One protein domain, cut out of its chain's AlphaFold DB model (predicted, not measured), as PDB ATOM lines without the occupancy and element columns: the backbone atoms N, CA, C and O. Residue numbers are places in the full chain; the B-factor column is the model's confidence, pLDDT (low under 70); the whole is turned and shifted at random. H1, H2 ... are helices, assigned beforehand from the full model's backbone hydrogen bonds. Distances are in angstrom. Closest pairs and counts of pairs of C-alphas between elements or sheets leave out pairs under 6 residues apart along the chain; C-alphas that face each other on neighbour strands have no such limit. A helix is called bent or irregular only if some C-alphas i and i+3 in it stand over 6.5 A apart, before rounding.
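AT A GLANCE: This is residues 16 to 169 of the 325 residues of an uncharacterized protein of Flavobacterium crassostreae (UniProt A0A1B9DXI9). The chain winds in stacked turns of short helices that step along one long axis, with H1 and H2 at one end and H9 and H10 at the other. H1, H3, H5, H8 and H9 follow one another in a winding row, each touching the next; H2, H4, H6 and H7 make a looser second row beside it, and H10, the longest helix, packs on H8 near the far end. The printed part has 154 residues with ten named helices, H1 to H10 in order along the chain, and no named strand; the class is all helix. The whole is elongated, with spans of 50 by 30 by 27 A, yet compact by its radius of gyration of the C-alphas, 16.5 A.

HOW THE PARTS SIT: H10, residues 153 to 169, touches H8, residues 115 to 123, at a steep tilt of 38 degrees, the same way; their closest C-alphas are those of Leu 159 and Gly 123, 5.5 A apart. H8 is the hub, touching four other helices. It is irregular, with C-alphas 116 and 119 7.7 A apart. H9, residues 134 to 145, touches H8 with residues 136 to 140 alone, about perpendicular at 89 degrees; the closest C-alphas are those of Glu 136 and Ile 119, 6.7 A. H9 and H10 only just touch, with 3 pairs of C-alphas within 8 A, the closest being Leu 144 and Arg 156 at 7.6 A. H7, residues 106 to 113, touches H8 only at the corner, with C-alphas 112 and 121 closest at 6.4 A. H10 touches H7 with residues 154 to 155 alone; the closest C-alphas are those of Lys 154 and Phe 108, 6.7 A. H8 also touches H5, residues 79 to 85, with 5 pairs of C-alphas within 8 A. They touch at a shallow tilt of 17 degrees, the same way, with Lys 122 and Lys 84 closest at 7.1 A between C-alphas. H5 touches H3, residues 47 to 58, through residues 52 to 55 of H3 alone, the closest C-alphas being Ala 83 and Thr 55 at 6.5 A. H3 touches H1, residues 19 to 34, about perpendicular at 80 degrees, with the C-alphas of Lys 54 and Trp 24 closest at 6.2 A. H4, residues 68 to 75, touches H3, with Ser 75 and Ala 52 closest at 5.0 A between C-alphas. H4 also touches H6, residues 96 to 103, about perpendicular at 83 degrees, with C-alphas 73 and 101 closest at 6.3 A. H2, residues 36 to 42, only just touches H4, with 3 pairs of C-alphas within 8 A, the closest being Leu 38 and Pro 68 at 6.0 A. H1 and H2 touch only at the corner, C-alphas 32 and 39 being closest at 4.5 A. H6 and H7 meet only through their link, and H1 and H10 are apart. In H2, H3, H4, H5, H6, H7, H9 and H10 every O i to N i+4 pair is within hydrogen-bond range; in H1 it is 9 of 12 and in H8 3 of 5.

IN THESE COORDINATES: H10 is 24.0 A from first to last C-alpha and ends at C-alpha 169, (-57.271, -36.138, 16.406). H1 is 23.8 A long and begins at C-alpha 19, (-32.735, -30.459, -9.123). H9 measures 17.0 A, H3 16.4 A and H8 13.8 A. H5 begins at C-alpha 79, (-36.938, -19.043, 8.175).

THE WHOLE: The two C-alphas farthest apart, those of Asn 33 and Arg 146, are 50.8 A from each other. The printed part has no cut and no long link. The mean pLDDT of the printed part is 87.5; the model's confidence is under 70 at residues 16 to 22, 142, 144 to 149, 151 and 168.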
ATOM      1  N   ILE A  16     -28.390 -22.352  -8.841       50.78
ATOM      2  CA  ILE A  16     -28.668 -23.643  -9.501       50.78
ATOM      3  C   ILE A  16     -27.480 -24.598  -9.390       50.78
ATOM      4  O   ILE A  16     -26.664 -24.684 -10.294       50.78
ATOM      5  N   ASN A  17     -27.440 -25.370  -8.302       51.34
ATOM      6  CA  ASN A  17     -26.667 -26.619  -8.227       51.34
ATOM      7  C   ASN A  17     -27.520 -27.818  -7.753       51.34
ATOM      8  O   ASN A  17     -26.977 -28.874  -7.445       51.34
ATOM      9  N   SER A  18     -28.858 -27.700  -7.699       59.00
ATOM     10  CA  SER A  18     -29.739 -28.819  -7.324       59.00
ATOM     11  C   SER A  18     -31.013 -28.914  -8.174       59.00
ATOM     12  O   SER A  18     -31.597 -27.908  -8.577       59.00
ATOM     13  N   ILE A  19     -31.484 -30.145  -8.402       58.81
ATOM     14  CA  ILE A  19     -32.735 -30.459  -9.123       58.81
ATOM     15  C   ILE A  19     -33.948 -29.823  -8.422       58.81
ATOM     16  O   ILE A  19     -34.838 -29.274  -9.070       58.81
ATOM     17  N   SER A  20     -33.955 -29.804  -7.086       56.25
ATOM     18  CA  SER A  20     -35.013 -29.162  -6.297       56.25
ATOM     19  C   SER A  20     -35.101 -27.652  -6.535       56.25
ATOM     20  O   SER A  20     -36.200 -27.102  -6.495       56.25
ATOM     21  N   ALA A  21     -33.981 -26.980  -6.837       58.81
ATOM     22  CA  ALA A  21     -33.967 -25.557  -7.167       58.81
ATOM     23  C   ALA A  21     -34.651 -25.253  -8.513       58.81
ATOM     24  O   ALA A  21     -35.185 -24.162  -8.688       58.81
ATOM     25  N   GLN A  22     -34.687 -26.218  -9.438       65.38
ATOM     26  CA  GLN A  22     -35.295 -26.045 -10.761       65.38
ATOM     27  C   GLN A  22     -36.831 -26.146 -10.724       65.38
ATOM     28  O   GLN A  22     -37.509 -25.432 -11.464       65.38
ATOM     29  N   CYS A  23     -37.398 -26.977  -9.842       75.75
ATOM     30  CA  CYS A  23     -38.846 -27.212  -9.791       75.75
ATOM     31  C   CYS A  23     -39.647 -26.008  -9.275       75.75
ATOM     32  O   CYS A  23     -40.588 -25.579  -9.936       75.75
ATOM     33  N   TRP A  24     -39.280 -25.425  -8.125       83.25
ATOM     34  CA  TRP A  24     -40.055 -24.312  -7.551       83.25
ATOM     35  C   TRP A  24     -39.996 -23.051  -8.425       83.25
ATOM     36  O   TRP A  24     -40.972 -22.309  -8.519       83.25
ATOM     37  N   PHE A  25     -38.862 -22.826  -9.094       84.31
ATOM     38  CA  PHE A  25     -38.663 -21.670  -9.960       84.31
ATOM     39  C   PHE A  25     -39.467 -21.774 -11.258       84.31
ATOM     40  O   PHE A  25     -40.030 -20.785 -11.726       84.31
ATOM     41  N   LYS A  26     -39.576 -22.983 -11.827       86.06
ATOM     42  CA  LYS A  26     -40.448 -23.237 -12.979       86.06
ATOM     43  C   LYS A  26     -41.910 -22.934 -12.643       86.06
ATOM     44  O   LYS A  26     -42.585 -22.287 -13.436       86.06
ATOM     45  N   GLU A  27     -42.371 -23.348 -11.468       88.31
ATOM     46  CA  GLU A  27     -43.728 -23.047 -10.997       88.31
ATOM     47  C   GLU A  27     -43.931 -21.539 -10.799       88.31
ATOM     48  O   GLU A  27     -44.907 -20.986 -11.295       88.31
ATOM     49  N   LEU A  28     -42.955 -20.837 -10.205       89.19
ATOM     50  CA  LEU A  28     -42.996 -19.374 -10.099       89.19
ATOM     51  C   LEU A  28     -43.143 -18.692 -11.466       89.19
ATOM     52  O   LEU A  28     -43.913 -17.743 -11.617       89.19
ATOM     53  N   LEU A  29     -42.421 -19.169 -12.482       87.56
ATOM     54  CA  LEU A  29     -42.534 -18.658 -13.849       87.56
ATOM     55  C   LEU A  29     -43.931 -18.892 -14.438       87.56
ATOM     56  O   LEU A  29     -44.487 -17.995 -15.070       87.56
ATOM     57  N   ILE A  30     -44.511 -20.075 -14.235       88.44
ATOM     58  CA  ILE A  30     -45.867 -20.398 -14.705       88.44
ATOM     59  C   ILE A  30     -46.900 -19.482 -14.032       88.44
ATOM     60  O   ILE A  30     -47.740 -18.878 -14.708       88.44
ATOM     61  N   GLU A  31     -46.816 -19.327 -12.714       88.88
ATOM     62  CA  GLU A  31     -47.746 -18.506 -11.936       88.88
ATOM     63  C   GLU A  31     -47.616 -17.016 -12.271       88.88
ATOM     64  O   GLU A  31     -48.615 -16.337 -12.500       88.88
ATOM     65  N   THR A  32     -46.396 -16.489 -12.384       89.62
ATOM     66  CA  THR A  32     -46.184 -15.072 -12.734       89.62
ATOM     67  C   THR A  32     -46.559 -14.743 -14.181       89.62
ATOM     68  O   THR A  32     -46.926 -13.603 -14.460       89.62
ATOM     69  N   ASN A  33     -46.533 -15.711 -15.102       88.44
ATOM     70  CA  ASN A  33     -47.038 -15.517 -16.466       88.44
ATOM     71  C   ASN A  33     -48.573 -15.514 -16.536       88.44
ATOM     72  O   ASN A  33     -49.140 -14.878 -17.421       88.44
ATOM     73  N   SER A  34     -49.242 -16.210 -15.614       88.12
ATOM     74  CA  SER A  34     -50.706 -16.322 -15.566       88.12
ATOM     75  C   SER A  34     -51.373 -15.333 -14.598       88.12
ATOM     76  O   SER A  34     -52.579 -15.111 -14.684       88.12
ATOM     77  N   ASN A  35     -50.606 -14.685 -13.714       90.00
ATOM     78  CA  ASN A  35     -51.102 -13.745 -12.709       90.00
ATOM     79  C   ASN A  35     -50.337 -12.411 -12.759       90.00
ATOM     80  O   ASN A  35     -49.233 -12.270 -12.230       90.00
ATOM     81  N   ALA A  36     -50.965 -11.389 -13.350       90.38
ATOM     82  CA  ALA A  36     -50.361 -10.066 -13.523       90.38
ATOM     83  C   ALA A  36     -50.010  -9.366 -12.196       90.38
ATOM     84  O   ALA A  36     -49.005  -8.654 -12.131       90.38
ATOM     85  N   LYS A  37     -50.796  -9.583 -11.129       91.06
ATOM     86  CA  LYS A  37     -50.514  -9.012  -9.799       91.06
ATOM     87  C   LYS A  37     -49.264  -9.644  -9.193       91.06
ATOM     88  O   LYS A  37     -48.392  -8.930  -8.708       91.06
ATOM     89  N   LEU A  38     -49.152 -10.967  -9.285       91.62
ATOM     90  CA  LEU A  38     -47.983 -11.713  -8.820       91.62
ATOM     91  C   LEU A  38     -46.726 -11.353  -9.627       91.62
ATOM     92  O   LEU A  38     -45.658 -11.139  -9.059       91.62
ATOM     93  N   SER A  39     -46.871 -11.192 -10.947       91.19
ATOM     94  CA  SER A  39     -45.806 -10.702 -11.829       91.19
ATOM     95  C   SER A  39     -45.296  -9.323 -11.419       91.19
ATOM     96  O   SER A  39     -44.091  -9.085 -11.392       91.19
ATOM     97  N   ALA A  40     -46.204  -8.389 -11.112       91.62
ATOM     98  CA  ALA A  40     -45.835  -7.048 -10.676       91.62
ATOM     99  C   ALA A  40     -45.115  -7.068  -9.321       91.62
ATOM    100  O   ALA A  40     -44.110  -6.378  -9.173       91.62
ATOM    101  N   TYR A  41     -45.588  -7.892  -8.386       92.81
ATOM    102  CA  TYR A  41     -44.991  -8.053  -7.063       92.81
ATOM    103  C   TYR A  41     -43.533  -8.529  -7.137       92.81
ATOM    104  O   TYR A  41     -42.630  -7.841  -6.663       92.81
ATOM    105  N   PHE A  42     -43.263  -9.638  -7.834       91.56
ATOM    106  CA  PHE A  42     -41.912 -10.211  -7.886       91.56
ATOM    107  C   PHE A  42     -40.886  -9.396  -8.688       91.56
ATOM    108  O   PHE A  42     -39.699  -9.707  -8.639       91.56
ATOM    109  N   LYS A  43     -41.290  -8.330  -9.393       89.19
ATOM    110  CA  LYS A  43     -40.329  -7.397 -10.016       89.19
ATOM    111  C   LYS A  43     -39.514  -6.622  -8.988       89.19
ATOM    112  O   LYS A  43     -38.394  -6.245  -9.304       89.19
ATOM    113  N   ASN A  44     -40.079  -6.387  -7.807       89.12
ATOM    114  CA  ASN A  44     -39.462  -5.594  -6.746       89.12
ATOM    115  C   ASN A  44     -39.327  -6.384  -5.435       89.12
ATOM    116  O   ASN A  44     -39.029  -5.790  -4.404       89.12
ATOM    117  N   ALA A  45     -39.568  -7.697  -5.467       90.12
ATOM    118  CA  ALA A  45     -39.515  -8.532  -4.278       90.12
ATOM    119  C   ALA A  45     -38.079  -8.683  -3.754       90.12
ATOM    120  O   ALA A  45     -37.120  -8.869  -4.509       90.12
ATOM    121  N   SER A  46     -37.962  -8.636  -2.436       91.25
ATOM    122  CA  SER A  46     -36.771  -8.939  -1.654       91.25
ATOM    123  C   SER A  46     -36.394 -10.421  -1.726       91.25
ATOM    124  O   SER A  46     -37.192 -11.294  -2.088       91.25
ATOM    125  N   LYS A  47     -35.157 -10.733  -1.329       89.81
ATOM    126  CA  LYS A  47     -34.674 -12.118  -1.233       89.81
ATOM    127  C   LYS A  47     -35.522 -12.935  -0.254       89.81
ATOM    128  O   LYS A  47     -35.781 -14.115  -0.492       89.81
ATOM    129  N   GLU A  48     -35.961 -12.306   0.826       92.25
ATOM    130  CA  GLU A  48     -36.801 -12.878   1.872       92.25
ATOM    131  C   GLU A  48     -38.163 -13.296   1.308       92.25
ATOM    132  O   GLU A  48     -38.628 -14.400   1.582       92.25
ATOM    133  N   GLU A  49     -38.762 -12.480   0.438       94.12
ATOM    134  CA  GLU A  49     -40.030 -12.793  -0.233       94.12
ATOM    135  C   GLU A  49     -39.890 -13.915  -1.276       94.12
ATOM    136  O   GLU A  49     -40.781 -14.759  -1.399       94.12
ATOM    137  N   PHE A  50     -38.757 -13.998  -1.984       92.69
ATOM    138  CA  PHE A  50     -38.464 -15.152  -2.848       92.69
ATOM    139  C   PHE A  50     -38.283 -16.446  -2.042       92.69
ATOM    140  O   PHE A  50     -38.785 -17.502  -2.440       92.69
ATOM    141  N   ASN A  51     -37.602 -16.381  -0.896       92.25
ATOM    142  CA  ASN A  51     -37.429 -17.532  -0.008       92.25
ATOM    143  C   ASN A  51     -38.757 -17.972   0.620       92.25
ATOM    144  O   ASN A  51     -39.043 -19.167   0.659       92.25
ATOM    145  N   ALA A  52     -39.590 -17.018   1.035       96.25
ATOM    146  CA  ALA A  52     -40.947 -17.253   1.510       96.25
ATOM    147  C   ALA A  52     -41.782 -18.010   0.471       96.25
ATOM    148  O   ALA A  52     -42.341 -19.065   0.776       96.25
ATOM    149  N   TYR A  53     -41.796 -17.528  -0.778       95.56
ATOM    150  CA  TYR A  53     -42.466 -18.218  -1.881       95.56
ATOM    151  C   TYR A  53     -41.940 -19.643  -2.066       95.56
ATOM    152  O   TYR A  53     -42.725 -20.585  -2.170       95.56
ATOM    153  N   LYS A  54     -40.614 -19.822  -2.074       94.31
ATOM    154  CA  LYS A  54     -39.998 -21.145  -2.204       94.31
ATOM    155  C   LYS A  54     -40.476 -22.087  -1.098       94.31
ATOM    156  O   LYS A  54     -40.889 -23.202  -1.408       94.31
ATOM    157  N   THR A  55     -40.467 -21.649   0.160       95.69
ATOM    158  CA  THR A  55     -40.933 -22.452   1.303       95.69
ATOM    159  C   THR A  55     -42.405 -22.832   1.164       95.69
ATOM    160  O   THR A  55     -42.753 -23.999   1.352       95.69
ATOM    161  N   LEU A  56     -43.263 -21.886   0.778       96.00
ATOM    162  CA  LEU A  56     -44.686 -22.132   0.523       96.00
ATOM    163  C   LEU A  56     -44.886 -23.163  -0.597       96.00
ATOM    164  O   LEU A  56     -45.635 -24.125  -0.427       96.00
ATOM    165  N   GLN A  57     -44.169 -23.007  -1.712       93.62
ATOM    166  CA  GLN A  57     -44.227 -23.922  -2.851       93.62
ATOM    167  C   GLN A  57     -43.757 -25.330  -2.478       93.62
ATOM    168  O   GLN A  57     -44.407 -26.313  -2.832       93.62
ATOM    169  N   THR A  58     -42.645 -25.447  -1.750       92.00
ATOM    170  CA  THR A  58     -42.119 -26.741  -1.294       92.00
ATOM    171  C   THR A  58     -43.088 -27.457  -0.352       92.00
ATOM    172  O   THR A  58     -43.174 -28.679  -0.398       92.00
ATOM    173  N   ASN A  59     -43.861 -26.715   0.446       91.94
ATOM    174  CA  ASN A  59     -44.876 -27.273   1.344       91.94
ATOM    175  C   ASN A  59     -46.267 -27.421   0.696       91.94
ATOM    176  O   ASN A  59     -47.228 -27.776   1.373       91.94
ATOM    177  N   GLY A  60     -46.393 -27.175  -0.612       92.25
ATOM    178  CA  GLY A  60     -47.642 -27.389  -1.343       92.25
ATOM    179  C   GLY A  60     -48.751 -26.377  -1.032       92.25
ATOM    180  O   GLY A  60     -49.922 -26.688  -1.263       92.25
ATOM    181  N   SER A  61     -48.403 -25.182  -0.535       94.38
ATOM    182  CA  SER A  61     -49.334 -24.044  -0.437       94.38
ATOM    183  C   SER A  61     -50.004 -23.818  -1.791       94.38
ATOM    184  O   SER A  61     -49.357 -23.936  -2.833       94.38
ATOM    185  N   LYS A  62     -51.306 -23.515  -1.792       93.06
ATOM    186  CA  LYS A  62     -52.069 -23.272  -3.026       93.06
ATOM    187  C   LYS A  62     -52.509 -21.828  -3.127       93.06
ATOM    188  O   LYS A  62     -52.325 -21.209  -4.168       93.06
ATOM    189  N   TYR A  63     -53.098 -21.302  -2.060       94.69
ATOM    190  CA  TYR A  63     -53.689 -19.976  -2.082       94.69
ATOM    191  C   TYR A  63     -52.643 -18.889  -1.806       94.69
ATOM    192  O   TYR A  63     -52.469 -17.987  -2.628       94.69
ATOM    193  N   ILE A  64     -51.897 -18.994  -0.705       95.62
ATOM    194  CA  ILE A  64     -50.999 -17.925  -0.247       95.62
ATOM    195  C   ILE A  64     -49.859 -17.650  -1.223       95.62
ATOM    196  O   ILE A  64     -49.611 -16.484  -1.523       95.62
ATOM    197  N   LYS A  65     -49.223 -18.679  -1.798       94.06
ATOM    198  CA  LYS A  65     -48.140 -18.491  -2.784       94.06
ATOM    199  C   LYS A  65     -48.547 -17.691  -4.033       94.06
ATOM    200  O   LYS A  65     -47.686 -17.144  -4.711       94.06
ATOM    201  N   THR A  66     -49.849 -17.587  -4.316       93.50
ATOM    202  CA  THR A  66     -50.387 -16.821  -5.454       93.50
ATOM    203  C   THR A  66     -50.896 -15.427  -5.066       93.50
ATOM    204  O   THR A  66     -51.336 -14.664  -5.933       93.50
ATOM    205  N   ASN A  67     -50.839 -15.077  -3.776       95.25
ATOM    206  CA  ASN A  67     -51.352 -13.826  -3.233       95.25
ATOM    207  C   ASN A  67     -50.211 -12.960  -2.658       95.25
ATOM    208  O   ASN A  67     -49.751 -13.225  -1.546       95.25
ATOM    209  N   PRO A  68     -49.805 -11.885  -3.363       95.25
ATOM    210  CA  PRO A  68     -48.726 -10.986  -2.944       95.25
ATOM    211  C   PRO A  68     -48.789 -10.529  -1.483       95.25
ATOM    212  O   PRO A  68     -47.791 -10.602  -0.774       95.25
ATOM    213  N   THR A  69     -49.969 -10.128  -1.002       95.69
ATOM    214  CA  THR A  69     -50.142  -9.619   0.366       95.69
ATOM    215  C   THR A  69     -49.818 -10.680   1.414       95.69
ATOM    216  O   THR A  69     -49.212 -10.375   2.437       95.69
ATOM    217  N   TYR A  70     -50.193 -11.939   1.178       97.12
ATOM    218  CA  TYR A  70     -49.879 -13.007   2.127       97.12
ATOM    219  C   TYR A  70     -48.445 -13.519   1.992       97.12
ATOM    220  O   TYR A  70     -47.889 -13.952   2.996       97.12
ATOM    221  N   ILE A  71     -47.826 -13.432   0.809       97.38
ATOM    222  CA  ILE A  71     -46.387 -13.708   0.655       97.38
ATOM    223  C   ILE A  71     -45.581 -12.711   1.490       97.38
ATOM    224  O   ILE A  71     -44.686 -13.127   2.222       97.38
ATOM    225  N   GLU A  72     -45.940 -11.425   1.441       96.81
ATOM    226  CA  GLU A  72     -45.306 -10.376   2.248       96.81
ATOM    227  C   GLU A  72     -45.524 -10.598   3.756       96.81
ATOM    228  O   GLU A  72     -44.610 -10.445   4.560       96.81
ATOM    229  N   LYS A  73     -46.732 -10.998   4.181       97.62
ATOM    230  CA  LYS A  73     -46.976 -11.353   5.592       97.62
ATOM    231  C   LYS A  73     -46.149 -12.565   6.026       97.62
ATOM    232  O   LYS A  73     -45.575 -12.562   7.110       97.62
ATOM    233  N   PHE A  74     -46.085 -13.599   5.190       98.25
ATOM    234  CA  PHE A  74     -45.359 -14.831   5.490       98.25
ATOM    235  C   PHE A  74     -43.838 -14.622   5.505       98.25
ATOM    236  O   PHE A  74     -43.153 -15.231   6.326       98.25
ATOM    237  N   SER A  75     -43.302 -13.725   4.668       97.69
ATOM    238  CA  SER A  75     -41.865 -13.413   4.635       97.69
ATOM    239  C   SER A  75     -41.349 -12.747   5.915       97.69
ATOM    240  O   SER A  75     -40.153 -12.822   6.187       97.69
ATOM    241  N   LYS A  76     -42.240 -12.172   6.737       97.81
ATOM    242  CA  LYS A  76     -41.918 -11.583   8.051       97.81
ATOM    243  C   LYS A  76     -41.665 -12.627   9.145       97.81
ATOM    244  O   LYS A  76     -41.194 -12.279  10.225       97.81
ATOM    245  N   LEU A  77     -41.971 -13.900   8.898       97.56
ATOM    246  CA  LEU A  77     -41.615 -14.999   9.796       97.56
ATOM    247  C   LEU A  77     -40.131 -15.350   9.649       97.56
ATOM    248  O   LEU A  77     -39.584 -15.307   8.545       97.56
ATOM    249  N   SER A  78     -39.494 -15.782  10.737       95.94
ATOM    250  CA  SER A  78     -38.146 -16.350  10.686       95.94
ATOM    251  C   SER A  78     -38.122 -17.581   9.762       95.94
ATOM    252  O   SER A  78     -39.126 -18.295   9.677       95.94
ATOM    253  N   PRO A  79     -37.005 -17.888   9.076       94.62
ATOM    254  CA  PRO A  79     -36.938 -19.043   8.175       94.62
ATOM    255  C   PRO A  79     -37.330 -20.369   8.841       94.62
ATOM    256  O   PRO A  79     -37.994 -21.208   8.232       94.62
ATOM    257  N   GLU A  80     -36.965 -20.543  10.112       93.81
ATOM    258  CA  GLU A  80     -37.344 -21.720  10.888       93.81
ATOM    259  C   GLU A  80     -38.861 -21.800  11.118       93.81
ATOM    260  O   GLU A  80     -39.459 -22.873  10.973       93.81
ATOM    261  N   ASN A  81     -39.495 -20.671  11.436       95.69
ATOM    262  CA  ASN A  81     -40.937 -20.611  11.632       95.69
ATOM    263  C   ASN A  81     -41.693 -20.733  10.313       95.69
ATOM    264  O   ASN A  81     -42.724 -21.395  10.287       95.69
ATOM    265  N   GLN A  82     -41.173 -20.193   9.208       97.00
ATOM    266  CA  GLN A  82     -41.750 -20.401   7.878       97.00
ATOM    267  C   GLN A  82     -41.884 -21.898   7.569       97.00
ATOM    268  O   GLN A  82     -42.955 -22.346   7.164       97.00
ATOM    269  N   ALA A  83     -40.837 -22.691   7.822       94.31
ATOM    270  CA  ALA A  83     -40.860 -24.132   7.568       94.31
ATOM    271  C   ALA A  83     -41.940 -24.874   8.379       94.31
ATOM    272  O   ALA A  83     -42.527 -25.833   7.885       94.31
ATOM    273  N   LYS A  84     -42.227 -24.422   9.608       95.25
ATOM    274  CA  LYS A  84     -43.251 -25.017  10.483       95.25
ATOM    275  C   LYS A  84     -44.654 -24.527  10.127       95.25
ATOM    276  O   LYS A  84     -45.548 -25.327   9.864       95.25
ATOM    277  N   ILE A  85     -44.839 -23.209  10.075       97.06
ATOM    278  CA  ILE A  85     -46.128 -22.551   9.840       97.06
ATOM    279  C   ILE A  85     -46.686 -22.891   8.450       97.06
ATOM    280  O   ILE A  85     -47.897 -23.061   8.317       97.06
ATOM    281  N   ALA A  86     -45.833 -23.108   7.438       96.50
ATOM    282  CA  ALA A  86     -46.266 -23.555   6.109       96.50
ATOM    283  C   ALA A  86     -47.018 -24.902   6.102       96.50
ATOM    284  O   ALA A  86     -47.674 -25.218   5.113       96.50
ATOM    285  N   LEU A  87     -46.958 -25.688   7.184       94.88
ATOM    286  CA  LEU A  87     -47.683 -26.956   7.312       94.88
ATOM    287  C   LEU A  87     -49.164 -26.778   7.686       94.88
ATOM    288  O   LEU A  87     -49.923 -27.762   7.705       94.88
ATOM    289  N   PHE A  88     -49.608 -25.559   8.006       95.81
ATOM    290  CA  PHE A  88     -51.036 -25.274   8.100       95.81
ATOM    291  C   PHE A  88     -51.728 -25.456   6.750       95.81
ATOM    292  O   PHE A  88     -51.143 -25.281   5.687       95.81
ATOM    293  N   ASN A  89     -53.009 -25.824   6.798       92.94
ATOM    294  CA  ASN A  89     -53.804 -25.969   5.586       92.94
ATOM    295  C   ASN A  89     -53.923 -24.622   4.849       92.94
ATOM    296  O   ASN A  89     -54.170 -23.599   5.493       92.94
ATOM    297  N   ASP A  90     -53.801 -24.662   3.519       94.88
ATOM    298  CA  ASP A  90     -53.830 -23.501   2.622       94.88
ATOM    299  C   ASP A  90     -54.529 -23.803   1.280       94.88
ATOM    300  O   ASP A  90     -53.998 -23.590   0.190       94.88
ATOM    301  N   ASP A  91     -55.732 -24.368   1.351       89.69
ATOM    302  CA  ASP A  91     -56.525 -24.754   0.181       89.69
ATOM    303  C   ASP A  91     -57.318 -23.594  -0.445       89.69
ATOM    304  O   ASP A  91     -57.636 -23.648  -1.633       89.69
ATOM    305  N   LYS A  92     -57.654 -22.561   0.338       89.94
ATOM    306  CA  LYS A  92     -58.520 -21.444  -0.077       89.94
ATOM    307  C   LYS A  92     -58.407 -20.222   0.841       89.94
ATOM    308  O   LYS A  92     -57.771 -20.265   1.889       89.94
ATOM    309  N   VAL A  93     -59.115 -19.151   0.480       91.12
ATOM    310  CA  VAL A  93     -59.346 -17.979   1.343       91.12
ATOM    311  C   VAL A  93     -59.946 -18.414   2.686       91.12
ATOM    312  O   VAL A  93     -60.910 -19.182   2.716       91.12
ATOM    313  N   GLY A  94     -59.409 -17.910   3.799       92.06
ATOM    314  CA  GLY A  94     -59.884 -18.253   5.144       92.06
ATOM    315  C   GLY A  94     -59.414 -19.626   5.644       92.06
ATOM    316  O   GLY A  94     -59.944 -20.131   6.641       92.06
ATOM    317  N   SER A  95     -58.439 -20.235   4.963       95.00
ATOM    318  CA  SER A  95     -57.676 -21.388   5.445       95.00
ATOM    319  C   SER A  95     -56.987 -21.105   6.788       95.00
ATOM    320  O   SER A  95     -56.840 -19.953   7.202       95.00
ATOM    321  N   THR A  96     -56.533 -22.151   7.483       96.19
ATOM    322  CA  THR A  96     -55.818 -21.994   8.761       96.19
ATOM    323  C   THR A  96     -54.578 -21.116   8.605       96.19
ATOM    324  O   THR A  96     -54.354 -20.252   9.447       96.19
ATOM    325  N   LEU A  97     -53.817 -21.283   7.516       97.25
ATOM    326  CA  LEU A  97     -52.620 -20.478   7.286       97.25
ATOM    327  C   LEU A  97     -52.958 -18.995   7.058       97.25
ATOM    328  O   LEU A  97     -52.301 -18.136   7.637       97.25
ATOM    329  N   THR A  98     -54.011 -18.676   6.293       97.12
ATOM    330  CA  THR A  98     -54.437 -17.268   6.117       97.12
ATOM    331  C   THR A  98     -54.869 -16.634   7.436       97.12
ATOM    332  O   THR A  98     -54.397 -15.552   7.764       97.12
ATOM    333  N   LYS A  99     -55.662 -17.345   8.248       97.56
ATOM    334  CA  LYS A  99     -56.074 -16.881   9.583       97.56
ATOM    335  C   LYS A  99     -54.885 -16.649  10.513       97.56
ATOM    336  O   LYS A  99     -54.883 -15.674  11.253       97.56
ATOM    337  N   PHE A 100     -53.883 -17.530  10.467       97.62
ATOM    338  CA  PHE A 100     -52.651 -17.358  11.237       97.62
ATOM    339  C   PHE A 100     -51.918 -16.083  10.824       97.62
ATOM    340  O   PHE A 100     -51.603 -15.252  11.669       97.62
ATOM    341  N   LEU A 101     -51.712 -15.888   9.520       97.62
ATOM    342  CA  LEU A 101     -51.044 -14.697   8.996       97.62
ATOM    343  C   LEU A 101     -51.837 -13.407   9.236       97.62
ATOM    344  O   LEU A 101     -51.243 -12.337   9.351       97.62
ATOM    345  N   ASP A 102     -53.163 -13.479   9.310       96.81
ATOM    346  CA  ASP A 102     -54.004 -12.337   9.675       96.81
ATOM    347  C   ASP A 102     -53.871 -11.949  11.151       96.81
ATOM    348  O   ASP A 102     -53.999 -10.769  11.474       96.81
ATOM    349  N   ASP A 103     -53.531 -12.898  12.026       96.50
ATOM    350  CA  ASP A 103     -53.213 -12.614  13.423       96.50
ATOM    351  C   ASP A 103     -51.778 -12.073  13.613       96.50
ATOM    352  O   ASP A 103     -51.511 -11.477  14.653       96.50
ATOM    353  N   CYS A 104     -50.860 -12.225  12.649       95.50
ATOM    354  CA  CYS A 104     -49.458 -11.771  12.732       95.50
ATOM    355  C   CYS A 104     -49.293 -10.238  12.684       95.50
ATOM    356  O   CYS A 104     -48.821  -9.679  11.691       95.50
ATOM    357  N   ASP A 105     -49.650  -9.556  13.769       94.38
ATOM    358  CA  ASP A 105     -49.248  -8.171  14.022       94.38
ATOM    359  C   ASP A 105     -47.811  -8.087  14.560       94.38
ATOM    360  O   ASP A 105     -47.128  -9.097  14.723       94.38
ATOM    361  N   THR A 106     -47.335  -6.865  14.805       94.00
ATOM    362  CA  THR A 106     -45.962  -6.601  15.249       94.00
ATOM    363  C   THR A 106     -45.597  -7.382  16.512       94.00
ATOM    364  O   THR A 106     -44.565  -8.051  16.530       94.00
ATOM    365  N   ASP A 107     -46.447  -7.354  17.539       92.56
ATOM    366  CA  ASP A 107     -46.158  -7.995  18.826       92.56
ATOM    367  C   ASP A 107     -46.172  -9.519  18.706       92.56
ATOM    368  O   ASP A 107     -45.284 -10.200  19.228       92.56
ATOM    369  N   PHE A 108     -47.133 -10.077  17.959       94.75
ATOM    370  CA  PHE A 108     -47.172 -11.516  17.734       94.75
ATOM    371  C   PHE A 108     -45.991 -11.987  16.876       94.75
ATOM    372  O   PHE A 108     -45.402 -13.022  17.182       94.75
ATOM    373  N   LEU A 109     -45.580 -11.212  15.864       95.38
ATOM    374  CA  LEU A 109     -44.382 -11.485  15.063       95.38
ATOM    375  C   LEU A 109     -43.105 -11.480  15.916       95.38
ATOM    376  O   LEU A 109     -42.278 -12.379  15.760       95.38
ATOM    377  N   ILE A 110     -42.947 -10.512  16.827       94.38
ATOM    378  CA  ILE A 110     -41.814 -10.466  17.768       94.38
ATOM    379  C   ILE A 110     -41.809 -11.722  18.640       94.38
ATOM    380  O   ILE A 110     -40.774 -12.378  18.768       94.38
ATOM    381  N   TYR A 111     -42.968 -12.088  19.190       92.75
ATOM    382  CA  TYR A 111     -43.102 -13.268  20.035       92.75
ATOM    383  C   TYR A 111     -42.718 -14.551  19.294       92.75
ATOM    384  O   TYR A 111     -41.861 -15.296  19.770       92.75
ATOM    385  N   ILE A 112     -43.319 -14.819  18.131       94.12
ATOM    386  CA  ILE A 112     -43.087 -16.084  17.420       94.12
ATOM    387  C   ILE A 112     -41.669 -16.171  16.867       94.12
ATOM    388  O   ILE A 112     -41.095 -17.255  16.865       94.12
ATOM    389  N   ASN A 113     -41.086 -15.058  16.416       95.62
ATOM    390  CA  ASN A 113     -39.735 -15.048  15.857       95.62
ATOM    391  C   ASN A 113     -38.629 -15.089  16.916       95.62
ATOM    392  O   ASN A 113     -37.473 -15.274  16.537       95.62
ATOM    393  N   ASN A 114     -38.954 -14.955  18.206       93.75
ATOM    394  CA  ASN A 114     -37.993 -15.202  19.274       93.75
ATOM    395  C   ASN A 114     -37.626 -16.705  19.301       93.75
ATOM    396  O   ASN A 114     -38.514 -17.534  19.519       93.75
ATOM    397  N   PRO A 115     -36.341 -17.077  19.123       91.69
ATOM    398  CA  PRO A 115     -35.899 -18.473  19.168       91.69
ATOM    399  C   PRO A 115     -36.258 -19.210  20.466       91.69
ATOM    400  O   PRO A 115     -36.468 -20.421  20.443       91.69
ATOM    401  N   GLU A 116     -36.383 -18.500  21.591       89.69
ATOM    402  CA  GLU A 116     -36.790 -19.085  22.877       89.69
ATOM    403  C   GLU A 116     -38.239 -19.599  22.865       89.69
ATOM    404  O   GLU A 116     -38.591 -20.486  23.644       89.69
ATOM    405  N   ASN A 117     -39.069 -19.098  21.943       89.88
ATOM    406  CA  ASN A 117     -40.477 -19.471  21.804       89.88
ATOM    407  C   ASN A 117     -40.718 -20.595  20.782       89.88
ATOM    408  O   ASN A 117     -41.854 -20.848  20.369       89.88
ATOM    409  N   LEU A 118     -39.661 -21.289  20.350       89.94
ATOM    410  CA  LEU A 118     -39.760 -22.316  19.315       89.94
ATOM    411  C   LEU A 118     -40.705 -23.467  19.699       89.94
ATOM    412  O   LEU A 118     -41.433 -23.981  18.846       89.94
ATOM    413  N   ILE A 119     -40.716 -23.868  20.975       88.75
ATOM    414  CA  ILE A 119     -41.607 -24.927  21.474       88.75
ATOM    415  C   ILE A 119     -43.070 -24.488  21.326       88.75
ATOM    416  O   ILE A 119     -43.912 -25.267  20.892       88.75
ATOM    417  N   GLN A 120     -43.371 -23.222  21.593       91.31
ATOM    418  CA  GLN A 120     -44.705 -22.647  21.479       91.31
ATOM    419  C   GLN A 120     -45.148 -22.591  20.016       91.31
ATOM    420  O   GLN A 120     -46.276 -22.975  19.702       91.31
ATOM    421  N   VAL A 121     -44.240 -22.239  19.097       94.12
ATOM    422  CA  VAL A 121     -44.515 -22.300  17.653       94.12
ATOM    423  C   VAL A 121     -44.821 -23.731  17.202       94.12
ATOM    424  O   VAL A 121     -45.797 -23.942  16.482       94.12
ATOM    425  N   LYS A 122     -44.054 -24.735  17.654       93.56
ATOM    426  CA  LYS A 122     -44.391 -26.155  17.422       93.56
ATOM    427  C   LYS A 122     -45.755 -26.516  18.025       93.56
ATOM    428  O   LYS A 122     -46.528 -27.242  17.401       93.56
ATOM    429  N   GLY A 123     -46.074 -25.961  19.194       91.94
ATOM    430  CA  GLY A 123     -47.345 -26.122  19.896       91.94
ATOM    431  C   GLY A 123     -48.566 -25.715  19.074       91.94
ATOM    432  O   GLY A 123     -49.570 -26.427  19.087       91.94
ATOM    433  N   PHE A 124     -48.471 -24.662  18.255       95.19
ATOM    434  CA  PHE A 124     -49.557 -24.276  17.336       95.19
ATOM    435  C   PHE A 124     -49.928 -25.402  16.349       95.19
ATOM    436  O   PHE A 124     -51.053 -25.483  15.843       95.19
ATOM    437  N   LEU A 125     -48.973 -26.294  16.080       94.12
ATOM    438  CA  LEU A 125     -49.078 -27.433  15.180       94.12
ATOM    439  C   LEU A 125     -49.076 -28.780  15.924       94.12
ATOM    440  O   LEU A 125     -48.834 -29.801  15.288       94.12
ATOM    441  N   ALA A 126     -49.391 -28.825  17.225       90.50
ATOM    442  CA  ALA A 126     -49.342 -30.049  18.044       90.50
ATOM    443  C   ALA A 126     -50.126 -31.249  17.460       90.50
ATOM    444  O   ALA A 126     -49.788 -32.405  17.691       90.50
ATOM    445  N   HIS A 127     -51.156 -30.992  16.652       86.69
ATOM    446  CA  HIS A 127     -51.945 -32.016  15.956       86.69
ATOM    447  C   HIS A 127     -51.223 -32.671  14.756       86.69
ATOM    448  O   HIS A 127     -51.670 -33.700  14.226       86.69
ATOM    449  N   LYS A 128     -50.120 -32.082  14.282       88.69
ATOM    450  CA  LYS A 128     -49.283 -32.627  13.210       88.69
ATOM    451  C   LYS A 128     -48.353 -33.697  13.778       88.69
ATOM    452  O   LYS A 128     -47.752 -33.534  14.833       88.69
ATOM    453  N   THR A 129     -48.241 -34.811  13.063       83.31
ATOM    454  CA  THR A 129     -47.411 -35.944  13.485       83.31
ATOM    455  C   THR A 129     -45.941 -35.532  13.583       83.31
ATOM    456  O   THR A 129     -45.425 -34.902  12.663       83.31
ATOM    457  N   GLY A 130     -45.278 -35.899  14.683       84.12
ATOM    458  CA  GLY A 130     -43.850 -35.638  14.900       84.12
ATOM    459  C   GLY A 130     -43.491 -34.180  15.203       84.12
ATOM    460  O   GLY A 130     -42.317 -33.833  15.147       84.12
ATOM    461  N   MET A 131     -44.476 -33.320  15.493       91.00
ATOM    462  CA  MET A 131     -44.220 -31.897  15.736       91.00
ATOM    463  C   MET A 131     -43.635 -31.611  17.123       91.00
ATOM    464  O   MET A 131     -42.799 -30.721  17.261       91.00
ATOM    465  N   LEU A 132     -44.082 -32.363  18.129       87.88
ATOM    466  CA  LEU A 132     -43.651 -32.261  19.519       87.88
ATOM    467  C   LEU A 132     -43.159 -33.625  20.002       87.88
ATOM    468  O   LEU A 132     -43.769 -34.651  19.682       87.88
ATOM    469  N   SER A 133     -42.089 -33.634  20.793       84.62
ATOM    470  CA  SER A 133     -41.750 -34.784  21.635       84.62
ATOM    471  C   SER A 133     -42.726 -34.906  22.819       84.62
ATOM    472  O   SER A 133     -43.514 -33.995  23.095       84.62
ATOM    473  N   THR A 134     -42.667 -36.025  23.549       74.12
ATOM    474  CA  THR A 134     -43.426 -36.198  24.801       74.12
ATOM    475  C   THR A 134     -43.076 -35.109  25.816       74.12
ATOM    476  O   THR A 134     -43.972 -34.456  26.339       74.12
ATOM    477  N   GLU A 135     -41.783 -34.840  26.014       78.12
ATOM    478  CA  GLU A 135     -41.289 -33.805  26.932       78.12
ATOM    479  C   GLU A 135     -41.777 -32.400  26.538       78.12
ATOM    480  O   GLU A 135     -42.262 -31.639  27.375       78.12
ATOM    481  N   GLU A 136     -41.722 -32.055  25.245       83.50
ATOM    482  CA  GLU A 136     -42.228 -30.769  24.747       83.50
ATOM    483  C   GLU A 136     -43.747 -30.641  24.944       83.50
ATOM    484  O   GLU A 136     -44.247 -29.556  25.249       83.50
ATOM    485  N   SER A 137     -44.482 -31.747  24.800       77.12
ATOM    486  CA  SER A 137     -45.934 -31.782  25.005       77.12
ATOM    487  C   SER A 137     -46.309 -31.557  26.472       77.12
ATOM    488  O   SER A 137     -47.211 -30.769  26.755       77.12
ATOM    489  N   GLU A 138     -45.602 -32.200  27.403       72.06
ATOM    490  CA  GLU A 138     -45.801 -32.015  28.846       72.06
ATOM    491  C   GLU A 138     -45.484 -30.580  29.275       72.06
ATOM    492  O   GLU A 138     -46.281 -29.951  29.976       72.06
ATOM    493  N   LYS A 139     -44.374 -30.021  28.775       77.88
ATOM    494  CA  LYS A 139     -43.990 -28.630  29.035       77.88
ATOM    495  C   LYS A 139     -45.061 -27.645  28.562       77.88
ATOM    496  O   LYS A 139     -45.441 -26.752  29.313       77.88
ATOM    497  N   LEU A 140     -45.590 -27.817  27.349       78.56
ATOM    498  CA  LEU A 140     -46.654 -26.952  26.823       78.56
ATOM    499  C   LEU A 140     -47.976 -27.097  27.579       78.56
ATOM    500  O   LEU A 140     -48.665 -26.099  27.790       78.56
ATOM    501  N   ALA A 141     -48.339 -28.315  27.985       70.31
ATOM    502  CA  ALA A 141     -49.544 -28.547  28.774       70.31
ATOM    503  C   ALA A 141     -49.475 -27.825  30.127       70.31
ATOM    504  O   ALA A 141     -50.464 -27.244  30.573       70.31
ATOM    505  N   GLU A 142     -48.300 -27.828  30.753       67.38
ATOM    506  CA  GLU A 142     -48.065 -27.115  32.001       67.38
ATOM    507  C   GLU A 142     -48.086 -25.592  31.810       67.38
ATOM    508  O   GLU A 142     -48.780 -24.892  32.546       67.38
ATOM    509  N   MET A 143     -47.441 -25.083  30.757       71.06
ATOM    510  CA  MET A 143     -47.502 -23.662  30.396       71.06
ATOM    511  C   MET A 143     -48.935 -23.183  30.136       71.06
ATOM    512  O   MET A 143     -49.314 -22.089  30.538       71.06
ATOM    513  N   LEU A 144     -49.767 -23.988  29.467       69.00
ATOM    514  CA  LEU A 144     -51.156 -23.617  29.181       69.00
ATOM    515  C   LEU A 144     -52.009 -23.502  30.450       69.00
ATOM    516  O   LEU A 144     -52.921 -22.673  30.485       69.00
ATOM    517  N   ARG A 145     -51.684 -24.273  31.497       67.69
ATOM    518  CA  ARG A 145     -52.327 -24.177  32.818       67.69
ATOM    519  C   ARG A 145     -51.954 -22.900  33.569       67.69
ATOM    520  O   ARG A 145     -52.748 -22.442  34.390       67.69
ATOM    521  N   ARG A 146     -50.785 -22.320  33.289       63.59
ATOM    522  CA  ARG A 146     -50.289 -21.099  33.934       63.59
ATOM    523  C   ARG A 146     -50.594 -19.881  33.059       63.59
ATOM    524  O   ARG A 146     -50.153 -19.762  31.916       63.59
ATOM    525  N   LEU A 147     -51.450 -18.988  33.551       51.81
ATOM    526  CA  LEU A 147     -51.954 -17.866  32.747       51.81
ATOM    527  C   LEU A 147     -50.861 -16.833  32.412       51.81
ATOM    528  O   LEU A 147     -50.928 -16.202  31.360       51.81
ATOM    529  N   ASP A 148     -49.840 -16.730  33.259       59.00
ATOM    530  CA  ASP A 148     -48.740 -15.764  33.235       59.00
ATOM    531  C   ASP A 148     -47.562 -16.138  32.315       59.00
ATOM    532  O   ASP A 148     -46.796 -15.261  31.923       59.00
ATOM    533  N   GLU A 149     -47.429 -17.403  31.903       63.00
ATOM    534  CA  GLU A 149     -46.279 -17.863  31.101       63.00
ATOM    535  C   GLU A 149     -46.413 -17.616  29.583       63.00
ATOM    536  O   GLU A 149     -45.448 -17.779  28.833       63.00
ATOM    537  N   ILE A 150     -47.594 -17.206  29.100       71.06
ATOM    538  CA  ILE A 150     -47.832 -16.895  27.681       71.06
ATOM    539  C   ILE A 150     -48.264 -15.425  27.566       71.06
ATOM    540  O   ILE A 150     -49.445 -15.130  27.745       71.06
ATOM    541  N   PRO A 151     -47.340 -14.501  27.242       67.50
ATOM    542  CA  PRO A 151     -47.587 -13.056  27.288       67.50
ATOM    543  C   PRO A 151     -48.419 -12.513  26.113       67.50
ATOM    544  O   PRO A 151     -48.740 -11.331  26.086       67.50
ATOM    545  N   SER A 152     -48.750 -13.345  25.119       79.31
ATOM    546  CA  SER A 152     -49.513 -12.946  23.933       79.31
ATOM    547  C   SER A 152     -50.832 -13.713  23.857       79.31
ATOM    548  O   SER A 152     -50.830 -14.936  23.701       79.31
ATOM    549  N   ASP A 153     -51.961 -12.997  23.870       86.06
ATOM    550  CA  ASP A 153     -53.301 -13.581  23.689       86.06
ATOM    551  C   ASP A 153     -53.414 -14.366  22.377       86.06
ATOM    552  O   ASP A 153     -54.059 -15.413  22.305       86.06
ATOM    553  N   LYS A 154     -52.732 -13.894  21.328       93.06
ATOM    554  CA  LYS A 154     -52.664 -14.573  20.031       93.06
ATOM    555  C   LYS A 154     -51.845 -15.854  20.111       93.06
ATOM    556  O   LYS A 154     -52.280 -16.876  19.585       93.06
ATOM    557  N   ALA A 155     -50.711 -15.838  20.814       90.19
ATOM    558  CA  ALA A 155     -49.951 -17.058  21.063       90.19
ATOM    559  C   ALA A 155     -50.777 -18.078  21.854       90.19
ATOM    560  O   ALA A 155     -50.834 -19.243  21.459       90.19
ATOM    561  N   ARG A 156     -51.484 -17.642  22.904       88.44
ATOM    562  CA  ARG A 156     -52.375 -18.508  23.688       88.44
ATOM    563  C   ARG A 156     -53.487 -19.098  22.822       88.44
ATOM    564  O   ARG A 156     -53.622 -20.314  22.771       88.44
ATOM    565  N   LYS A 157     -54.185 -18.270  22.036       92.94
ATOM    566  CA  LYS A 157     -55.200 -18.709  21.059       92.94
ATOM    567  C   LYS A 157     -54.675 -19.810  20.130       92.94
ATOM    568  O   LYS A 157     -55.378 -20.788  19.878       92.94
ATOM    569  N   TRP A 158     -53.466 -19.655  19.592       95.00
ATOM    570  CA  TRP A 158     -52.890 -20.632  18.663       95.00
ATOM    571  C   TRP A 158     -52.378 -21.900  19.354       95.00
ATOM    572  O   TRP A 158     -52.481 -22.981  18.769       95.00
ATOM    573  N   LEU A 159     -51.906 -21.809  20.598       91.06
ATOM    574  CA  LEU A 159     -51.596 -22.981  21.423       91.06
ATOM    575  C   LEU A 159     -52.860 -23.765  21.778       91.06
ATOM    576  O   LEU A 159     -52.888 -24.980  21.589       91.06
ATOM    577  N   ASP A 160     -53.928 -23.077  22.182       87.25
ATOM    578  CA  ASP A 160     -55.232 -23.690  22.445       87.25
ATOM    579  C   ASP A 160     -55.797 -24.344  21.181       87.25
ATOM    580  O   ASP A 160     -56.324 -25.456  21.229       87.25
ATOM    581  N   TYR A 161     -55.659 -23.695  20.021       91.31
ATOM    582  CA  TYR A 161     -56.002 -24.303  18.735       91.31
ATOM    583  C   TYR A 161     -55.213 -25.600  18.508       91.31
ATOM    584  O   TYR A 161     -55.811 -26.636  18.212       91.31
ATOM    585  N   GLY A 162     -53.888 -25.562  18.669       89.19
ATOM    586  CA  GLY A 162     -53.016 -26.722  18.497       89.19
ATOM    587  C   GLY A 162     -53.392 -27.886  19.416       89.19
ATOM    588  O   GLY A 162     -53.578 -29.007  18.931       89.19
ATOM    589  N   ALA A 163     -53.579 -27.605  20.707       83.19
ATOM    590  CA  ALA A 163     -53.955 -28.575  21.732       83.19
ATOM    591  C   ALA A 163     -55.340 -29.185  21.472       83.19
ATOM    592  O   ALA A 163     -55.488 -30.407  21.446       83.19
ATOM    593  N   ASN A 164     -56.349 -28.357  21.186       81.19
ATOM    594  CA  ASN A 164     -57.702 -28.835  20.899       81.19
ATOM    595  C   ASN A 164     -57.752 -29.708  19.638       81.19
ATOM    596  O   ASN A 164     -58.442 -30.728  19.614       81.19
ATOM    597  N   GLN A 165     -57.000 -29.348  18.592       81.69
ATOM    598  CA  GLN A 165     -56.893 -30.179  17.389       81.69
ATOM    599  C   GLN A 165     -56.173 -31.505  17.665       81.69
ATOM    600  O   GLN A 165     -56.541 -32.523  17.077       81.69
ATOM    601  N   ALA A 166     -55.176 -31.518  18.556       79.94
ATOM    602  CA  ALA A 166     -54.479 -32.742  18.944       79.94
ATOM    603  C   ALA A 166     -55.421 -33.690  19.699       79.94
ATOM    604  O   ALA A 166     -55.574 -34.840  19.293       79.94
ATOM    605  N   VAL A 167     -56.149 -33.182  20.701       75.25
ATOM    606  CA  VAL A 167     -57.177 -33.948  21.431       75.25
ATOM    607  C   VAL A 167     -58.255 -34.471  20.479       75.25
ATOM    608  O   VAL A 167     -58.631 -35.641  20.543       75.25
ATOM    609  N   PHE A 168     -58.733 -33.636  19.552       63.38
ATOM    610  CA  PHE A 168     -59.710 -34.054  18.548       63.38
ATOM    611  C   PHE A 168     -59.180 -35.181  17.653       63.38
ATOM    612  O   PHE A 168     -59.902 -36.146  17.391       63.38
ATOM    613  N   LYS A 169     -57.922 -35.091  17.202       75.50
ATOM    614  CA  LYS A 169     -57.271 -36.138  16.406       75.50
ATOM    615  C   LYS A 169     -57.161 -37.440  17.196       75.50
ATOM    616  O   LYS A 169     -57.612 -38.463  16.690       75.50
TER     617      LYS A 169